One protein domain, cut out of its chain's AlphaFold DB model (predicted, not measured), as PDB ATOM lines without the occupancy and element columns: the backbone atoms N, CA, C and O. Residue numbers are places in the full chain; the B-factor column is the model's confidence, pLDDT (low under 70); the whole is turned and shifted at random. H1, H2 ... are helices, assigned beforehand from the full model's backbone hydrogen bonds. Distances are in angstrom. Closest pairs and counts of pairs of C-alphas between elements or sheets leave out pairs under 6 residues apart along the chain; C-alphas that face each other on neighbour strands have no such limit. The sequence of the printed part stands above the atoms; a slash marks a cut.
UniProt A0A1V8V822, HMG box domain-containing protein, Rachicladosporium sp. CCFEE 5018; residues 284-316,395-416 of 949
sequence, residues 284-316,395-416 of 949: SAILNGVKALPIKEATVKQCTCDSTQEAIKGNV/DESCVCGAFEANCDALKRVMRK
ATOM      1  N   SER A 284      55.949 -28.329 -53.687       53.22
ATOM      2  CA  SER A 284      56.323 -29.634 -54.249       53.22
ATOM      3  C   SER A 284      57.475 -30.297 -53.488       53.22
ATOM      4  O   SER A 284      57.481 -31.519 -53.338       53.22
ATOM      5  N   ALA A 285      58.445 -29.535 -52.976       55.84
ATOM      6  CA  ALA A 285      59.508 -30.082 -52.130       55.84
ATOM      7  C   ALA A 285      58.938 -30.587 -50.793       55.84
ATOM      8  O   ALA A 285      59.263 -31.699 -50.373       55.84
ATOM      9  N   ILE A 286      58.018 -29.824 -50.191       59.84
ATOM     10  CA  ILE A 286      57.286 -30.196 -48.970       59.84
ATOM     11  C   ILE A 286      56.514 -31.508 -49.188       59.84
ATOM     12  O   ILE A 286      56.739 -32.483 -48.472       59.84
ATOM     13  N   LEU A 287      55.688 -31.591 -50.236       59.16
ATOM     14  CA  LEU A 287      54.868 -32.770 -50.553       59.16
ATOM     15  C   LEU A 287      55.683 -34.011 -50.961       59.16
ATOM     16  O   LEU A 287      55.284 -35.140 -50.671       59.16
ATOM     17  N   ASN A 288      56.852 -33.847 -51.591       62.41
ATOM     18  CA  ASN A 288      57.771 -34.973 -51.802       62.41
ATOM     19  C   ASN A 288      58.468 -35.405 -50.497       62.41
ATOM     20  O   ASN A 288      58.806 -36.578 -50.359       62.41
ATOM     21  N   GLY A 289      58.618 -34.502 -49.521       61.22
ATOM     22  CA  GLY A 289      58.996 -34.832 -48.147       61.22
ATOM     23  C   GLY A 289      57.914 -35.621 -47.401       61.22
ATOM     24  O   GLY A 289      58.241 -36.604 -46.738       61.22
ATOM     25  N   VAL A 290      56.632 -35.261 -47.569       60.59
ATOM     26  CA  VAL A 290      55.478 -35.977 -46.980       60.59
ATOM     27  C   VAL A 290      55.484 -37.465 -47.362       60.59
ATOM     28  O   VAL A 290      55.306 -38.303 -46.481       60.59
ATOM     29  N   LYS A 291      55.829 -37.824 -48.611       58.25
ATOM     30  CA  LYS A 291      56.000 -39.237 -49.039       58.25
ATOM     31  C   LYS A 291      56.963 -40.063 -48.172       58.25
ATOM     32  O   LYS A 291      56.865 -41.285 -48.159       58.25
ATOM     33  N   ALA A 292      57.947 -39.426 -47.534       54.62
ATOM     34  CA  ALA A 292      59.048 -40.083 -46.823       54.62
ATOM     35  C   ALA A 292      58.898 -40.037 -45.288       54.62
ATOM     36  O   ALA A 292      59.846 -40.335 -44.546       54.62
ATOM     37  N   LEU A 293      57.729 -39.625 -44.793       56.41
ATOM     38  CA  LEU A 293      57.475 -39.397 -43.378       56.41
ATOM     39  C   LEU A 293      56.318 -40.274 -42.890       56.41
ATOM     40  O   LEU A 293      55.242 -40.225 -43.476       56.41
ATOM     41  N   PRO A 294      56.491 -41.025 -41.786       56.16
ATOM     42  CA  PRO A 294      55.397 -41.725 -41.122       56.16
ATOM     43  C   PRO A 294      54.569 -40.725 -40.302       56.16
ATOM     44  O   PRO A 294      54.498 -40.804 -39.074       56.16
ATOM     45  N   ILE A 295      53.983 -39.743 -40.989       58.97
ATOM     46  CA  ILE A 295      52.838 -38.995 -40.480       58.97
ATOM     47  C   ILE A 295      51.696 -40.007 -40.516       58.97
ATOM     48  O   ILE A 295      51.228 -40.363 -41.596       58.97
ATOM     49  N   LYS A 296      51.313 -40.553 -39.357       58.28
ATOM     50  CA  LYS A 296      50.112 -41.394 -39.280       58.28
ATOM     51  C   LYS A 296      48.936 -40.544 -39.756       58.28
ATOM     52  O   LYS A 296      48.852 -39.382 -39.360       58.28
ATOM     53  N   GLU A 297      48.049 -41.110 -40.565       58.19
ATOM     54  CA  GLU A 297      46.965 -40.371 -41.235       58.19
ATOM     55  C   GLU A 297      46.126 -39.555 -40.231       58.19
ATOM     56  O   GLU A 297      45.878 -38.376 -40.459       58.19
ATOM     57  N   ALA A 298      45.897 -40.112 -39.035       55.97
ATOM     58  CA  ALA A 298      45.313 -39.466 -37.849       55.97
ATOM     59  C   ALA A 298      46.056 -38.223 -37.281       55.97
ATOM     60  O   ALA A 298      45.745 -37.770 -36.183       55.97
ATOM     61  N   THR A 299      47.069 -37.681 -37.967       78.31
ATOM     62  CA  THR A 299      47.761 -36.425 -37.599       78.31
ATOM     63  C   THR A 299      47.817 -35.393 -38.731       78.31
ATOM     64  O   THR A 299      48.441 -34.347 -38.561       78.31
ATOM     65  N   VAL A 300      47.148 -35.657 -39.859       87.25
ATOM     66  CA  VAL A 300      46.873 -34.658 -40.900       87.25
ATOM     67  C   VAL A 300      45.493 -34.058 -40.612       87.25
ATOM     68  O   VAL A 300      44.498 -34.779 -40.635       87.25
ATOM     69  N   LYS A 301      45.407 -32.748 -40.343       91.25
ATOM     70  CA  LYS A 301      44.122 -32.032 -40.330       91.25
ATOM     71  C   LYS A 301      43.603 -32.042 -41.764       91.25
ATOM     72  O   LYS A 301      44.199 -31.394 -42.623       91.25
ATOM     73  N   GLN A 302      42.536 -32.792 -42.027       91.94
ATOM     74  CA  GLN A 302      41.950 -32.846 -43.360       91.94
ATOM     75  C   GLN A 302      41.429 -31.462 -43.761       91.94
ATOM     76  O   GLN A 302      40.749 -30.788 -42.988       91.94
ATOM     77  N   CYS A 303      41.767 -31.043 -44.976       93.12
ATOM     78  CA  CYS A 303      41.241 -29.833 -45.581       93.12
ATOM     79  C   CYS A 303      39.715 -29.903 -45.760       93.12
ATOM     80  O   CYS A 303      39.205 -30.856 -46.354       93.12
ATOM     81  N   THR A 304      39.010 -28.875 -45.283       92.50
ATOM     82  CA  THR A 304      37.555 -28.708 -45.439       92.50
ATOM     83  C   THR A 304      37.162 -27.603 -46.427       92.50
ATOM     84  O   THR A 304      35.974 -27.462 -46.692       92.50
ATOM     85  N   CYS A 305      38.122 -26.851 -46.992       93.38
ATOM     86  CA  CYS A 305      37.868 -25.808 -47.999       93.38
ATOM     87  C   CYS A 305      37.033 -26.359 -49.170       93.38
ATOM     88  O   CYS A 305      37.405 -27.386 -49.741       93.38
ATOM     89  N   ASP A 306      35.955 -25.680 -49.569       89.19
ATOM     90  CA  ASP A 306      35.023 -26.203 -50.582       89.19
ATOM     91  C   ASP A 306      35.687 -26.447 -51.937       89.19
ATOM     92  O   ASP A 306      35.536 -27.532 -52.490       89.19
ATOM     93  N   SER A 307      36.564 -25.547 -52.389       84.88
ATOM     94  CA  SER A 307      37.410 -25.744 -53.579       84.88
ATOM     95  C   SER A 307      38.239 -27.038 -53.532       84.88
ATOM     96  O   SER A 307      38.490 -27.686 -54.551       84.88
ATOM     97  N   THR A 308      38.643 -27.467 -52.334       83.50
ATOM     98  CA  THR A 308      39.325 -28.746 -52.120       83.50
ATOM     99  C   THR A 308      38.338 -29.913 -52.109       83.50
ATOM    100  O   THR A 308      38.646 -30.962 -52.674       83.50
ATOM    101  N   GLN A 309      37.152 -29.756 -51.515       84.31
ATOM    102  CA  GLN A 309      36.100 -30.776 -51.571       84.31
ATOM    103  C   GLN A 309      35.623 -31.017 -53.010       84.31
ATOM    104  O   GLN A 309      35.463 -32.165 -53.414       84.31
ATOM    105  N   GLU A 310      35.466 -29.967 -53.811       85.56
ATOM    106  CA  GLU A 310      35.169 -30.025 -55.242       85.56
ATOM    107  C   GLU A 310      36.295 -30.700 -56.024       85.56
ATOM    108  O   GLU A 310      36.036 -31.626 -56.788       85.56
ATOM    109  N   ALA A 311      37.559 -30.350 -55.771       85.12
ATOM    110  CA  ALA A 311      38.699 -31.036 -56.380       85.12
ATOM    111  C   ALA A 311      38.832 -32.518 -55.952       85.12
ATOM    112  O   ALA A 311      39.414 -33.322 -56.690       85.12
ATOM    113  N   ILE A 312      38.290 -32.903 -54.787       84.88
ATOM    114  CA  ILE A 312      38.165 -34.300 -54.335       84.88
ATOM    115  C   ILE A 312      36.981 -35.001 -55.024       84.88
ATOM    116  O   ILE A 312      37.143 -36.146 -55.450       84.88
ATOM    117  N   LYS A 313      35.825 -34.337 -55.174       86.31
ATOM    118  CA  LYS A 313      34.645 -34.839 -55.910       86.31
ATOM    119  C   LYS A 313      34.983 -35.052 -57.394       86.31
ATOM    120  O   LYS A 313      34.795 -36.145 -57.915       86.31
ATOM    121  N   GLY A 314      35.627 -34.071 -58.028       87.75
ATOM    122  CA  GLY A 314      36.203 -34.126 -59.378       87.75
ATOM    123  C   GLY A 314      37.496 -34.951 -59.501       87.75
ATOM    124  O   GLY A 314      38.249 -34.813 -60.472       87.75
ATOM    125  N   ASN A 315      37.810 -35.818 -58.530       90.31
ATOM    126  CA  ASN A 315      38.892 -36.785 -58.672       90.31
ATOM    127  C   ASN A 315      38.415 -37.996 -59.490       90.31
ATOM    128  O   ASN A 315      38.110 -39.053 -58.931       90.31
ATOM    129  N   VAL A 316      38.453 -37.843 -60.817       93.56
ATOM    130  CA  VAL A 316      38.310 -38.920 -61.810       93.56
ATOM    131  C   VAL A 316      39.045 -40.192 -61.335       93.56
ATOM    132  O   VAL A 316      40.256 -40.136 -61.058       93.56
ATOM    133  N   ASP A 395      46.311 -26.731 -49.678       90.88
ATOM    134  CA  ASP A 395      47.299 -25.924 -50.394       90.88
ATOM    135  C   ASP A 395      47.584 -24.600 -49.665       90.88
ATOM    136  O   ASP A 395      46.920 -24.254 -48.687       90.88
ATOM    137  N   GLU A 396      48.594 -23.866 -50.140       92.06
ATOM    138  CA  GLU A 396      49.044 -22.580 -49.580       92.06
ATOM    139  C   GLU A 396      47.939 -21.495 -49.595       92.06
ATOM    140  O   GLU A 396      48.057 -20.500 -48.886       92.06
ATOM    141  N   SER A 397      46.855 -21.707 -50.350       91.81
ATOM    142  CA  SER A 397      45.687 -20.824 -50.484       91.81
ATOM    143  C   SER A 397      44.478 -21.199 -49.610       91.81
ATOM    144  O   SER A 397      43.519 -20.429 -49.541       91.81
ATOM    145  N   CYS A 398      44.465 -22.361 -48.949       91.69
ATOM    146  CA  CYS A 398      43.256 -22.836 -48.271       91.69
ATOM    147  C   CYS A 398      43.016 -22.195 -46.888       91.69
ATOM    148  O   CYS A 398      43.702 -22.465 -45.899       91.69
ATOM    149  N   VAL A 399      41.917 -21.439 -46.818       93.31
ATOM    150  CA  VAL A 399      41.455 -20.624 -45.681       93.31
ATOM    151  C   VAL A 399      41.167 -21.417 -44.392       93.31
ATOM    152  O   VAL A 399      41.304 -20.872 -43.303       93.31
ATOM    153  N   CYS A 400      40.837 -22.718 -44.443       95.00
ATOM    154  CA  CYS A 400      40.500 -23.495 -43.231       95.00
ATOM    155  C   CYS A 400      41.706 -23.836 -42.315       95.00
ATOM    156  O   CYS A 400      41.581 -24.617 -41.360       95.00
ATOM    157  N   GLY A 401      42.900 -23.311 -42.615       95.12
ATOM    158  CA  GLY A 401      44.122 -23.496 -41.822       95.12
ATOM    159  C   GLY A 401      44.676 -24.928 -41.823       95.12
ATOM    160  O   GLY A 401      45.579 -25.239 -41.045       95.12
ATOM    161  N   ALA A 402      44.149 -25.825 -42.665       95.19
ATOM    162  CA  ALA A 402      44.637 -27.200 -42.779       95.19
ATOM    163  C   ALA A 402      46.102 -27.243 -43.226       95.19
ATOM    164  O   ALA A 402      46.918 -27.883 -42.565       95.19
ATOM    165  N   PHE A 403      46.457 -26.497 -44.276       95.25
ATOM    166  CA  PHE A 403      47.827 -26.444 -44.789       95.25
ATOM    167  C   PHE A 403      48.839 -25.988 -43.730       95.25
ATOM    168  O   PHE A 403      49.881 -26.624 -43.563       95.25
ATOM    169  N   GLU A 404      48.525 -24.936 -42.969       95.31
ATOM    170  CA  GLU A 404      49.403 -24.438 -41.908       95.31
ATOM    171  C   GLU A 404      49.522 -25.442 -40.754       95.31
ATOM    172  O   GLU A 404      50.636 -25.825 -40.391       95.31
ATOM    173  N   ALA A 405      48.400 -25.963 -40.243       95.25
ATOM    174  CA  ALA A 405      48.396 -26.976 -39.186       95.25
ATOM    175  C   ALA A 405      49.192 -28.238 -39.580       95.25
ATOM    176  O   ALA A 405      49.927 -28.803 -38.759       95.25
ATOM    177  N   ASN A 406      49.097 -28.646 -40.849       95.38
ATOM    178  CA  ASN A 406      49.827 -29.773 -41.422       95.38
ATOM    179  C   ASN A 406      51.317 -29.462 -41.614       95.38
ATOM    180  O   ASN A 406      52.167 -30.293 -41.278       95.38
ATOM    181  N   CYS A 407      51.667 -28.253 -42.056       93.75
ATOM    182  CA  CYS A 407      53.050 -27.778 -42.089       93.75
ATOM    183  C   CYS A 407      53.668 -27.698 -40.685       93.75
ATOM    184  O   CYS A 407      54.843 -28.022 -40.514       93.75
ATOM    185  N   ASP A 408      52.901 -27.353 -39.654       94.50
ATOM    186  CA  ASP A 408      53.391 -27.304 -38.276       94.50
ATOM    187  C   ASP A 408      53.445 -28.681 -37.606       94.50
ATOM    188  O   ASP A 408      54.350 -28.954 -36.811       94.50
ATOM    189  N   ALA A 409      52.559 -29.614 -37.965       93.69
ATOM    190  CA  ALA A 409      52.746 -31.035 -37.668       93.69
ATOM    191  C   ALA A 409      54.051 -31.565 -38.299       93.69
ATOM    192  O   ALA A 409      54.875 -32.176 -37.611       93.69
ATOM    193  N   LEU A 410      54.303 -31.235 -39.571       92.12
ATOM    194  CA  LEU A 410      55.518 -31.588 -40.311       92.12
ATOM    195  C   LEU A 410      56.789 -31.036 -39.635       92.12
ATOM    196  O   LEU A 410      57.718 -31.798 -39.341       92.12
ATOM    197  N   LYS A 411      56.816 -29.733 -39.306       93.94
ATOM    198  CA  LYS A 411      57.914 -29.075 -38.565       93.94
ATOM    199  C   LYS A 411      58.159 -29.758 -37.209       93.94
ATOM    200  O   LYS A 411      59.310 -30.049 -36.869       93.94
ATOM    201  N   ARG A 412      57.101 -30.081 -36.449       91.94
ATOM    202  CA  ARG A 412      57.193 -30.792 -35.154       91.94
ATOM    203  C   ARG A 412      57.792 -32.198 -35.300       91.94
ATOM    204  O   ARG A 412      58.661 -32.567 -34.505       91.94
ATOM    205  N   VAL A 413      57.406 -32.965 -36.323       90.56
ATOM    206  CA  VAL A 413      57.984 -34.296 -36.613       90.56
ATOM    207  C   VAL A 413      59.474 -34.197 -36.969       90.56
ATOM    208  O   VAL A 413      60.278 -34.986 -36.464       90.56
ATOM    209  N   MET A 414      59.873 -33.201 -37.768       89.94
ATOM    210  CA  MET A 414      61.286 -32.978 -38.108       89.94
ATOM    211  C   MET A 414      62.135 -32.610 -36.881       89.94
ATOM    212  O   MET A 414      63.190 -33.214 -36.677       89.94
ATOM    213  N   ARG A 415      61.654 -31.703 -36.015       91.31
ATOM    214  CA  ARG A 415      62.327 -31.339 -34.749       91.31
ATOM    215  C   ARG A 415      62.509 -32.554 -33.822       91.31
ATOM    216  O   ARG A 415      63.596 -32.759 -33.281       91.31
ATOM    217  N   LYS A 416      61.495 -33.423 -33.696       90.81
ATOM    218  CA  LYS A 416      61.604 -34.682 -32.925       90.81
ATOM    219  C   LYS A 416      62.631 -35.661 -33.528       90.81
ATOM    220  O   LYS A 416      63.305 -36.371 -32.780       90.81
TER     221      LYS A 416
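What this domain is: This is residues 284 to 316 and 395 to 416 of the 949 residues of the protein "HMG box domain-containing protein" of Rachicladosporium sp. CCFEE 5018 (UniProt A0A1V8V822). Picture three separate helices strung on loops: the longest, H3, runs along one end of an elongated model, the short H1 is near its side, and H2 is off at the other end. A long unnamed stretch, residues 291 to 305, leads from H1 past the beginning of H3 to H2, and residues 309 to 316, of which 309 to 313 belong to H2, stick out free. The printed part has 55 residues, with three named helices in the order H1, H2, H3 and no named strand; 30 of the residues are in the helices, and the class is all helix. The whole is only just compact, close to loose, with a radius of gyration of the C-alphas of 12.0 A and spans of 35 by 23 by 22 A.

Where its parts are: Start at C-alpha 284, at (56.323, -29.634, -54.249), where H1 begins; it takes residues 284 to 290 and is 9.7 A long from first to last C-alpha. Go on through residues 291 to 305, where there is no named element, to C-alpha 306 at (35.023, -26.203, -50.582). There H2 begins, and it runs through residues 306 to 313, 10.2 A from first to last C-alpha. After Val 316 the numbering jumps to Asp 395. From Ala 402 you can trace H3, residues 402 to 416, for 21.0 A to C-alpha 416 at (61.604, -34.682, -32.925).

How they stand to each other: Look first at Val 290 and Leu 410: their C-alphas, 8.0 A apart, are the closest of H1 and H3. These two helices are close but not clearly touching, with 1 pair of C-alphas within 8 A. Their lines stand at a steep tilt of 60 degrees, and they run the same way. Their centres are 12.2 A apart. H2 touches no helix: H1 and H2 are apart, and so are H2 and H3. Along the backbone of H1, H2 and H3, each O i to N i+4 pair is within hydrogen-bond range.

The domain as a whole: For the full reach of the printed part, take the C-alphas of Val 316 and Lys 416, the two farthest apart, at 37.3 A. Without residues 309 to 316, the body has 47 residues and spans 31 by 21 by 16 A. At the cut, residues 317 to 394 are not printed, and C-alphas 316 and 395 are 19.5 A apart. The link from H1 to H2, 15 residues, is long; the link from H2 to H3 is the link across the cut. In the B-factor column, the mean pLDDT of the printed part is 81.8, and residues 284 to 298 are under 70.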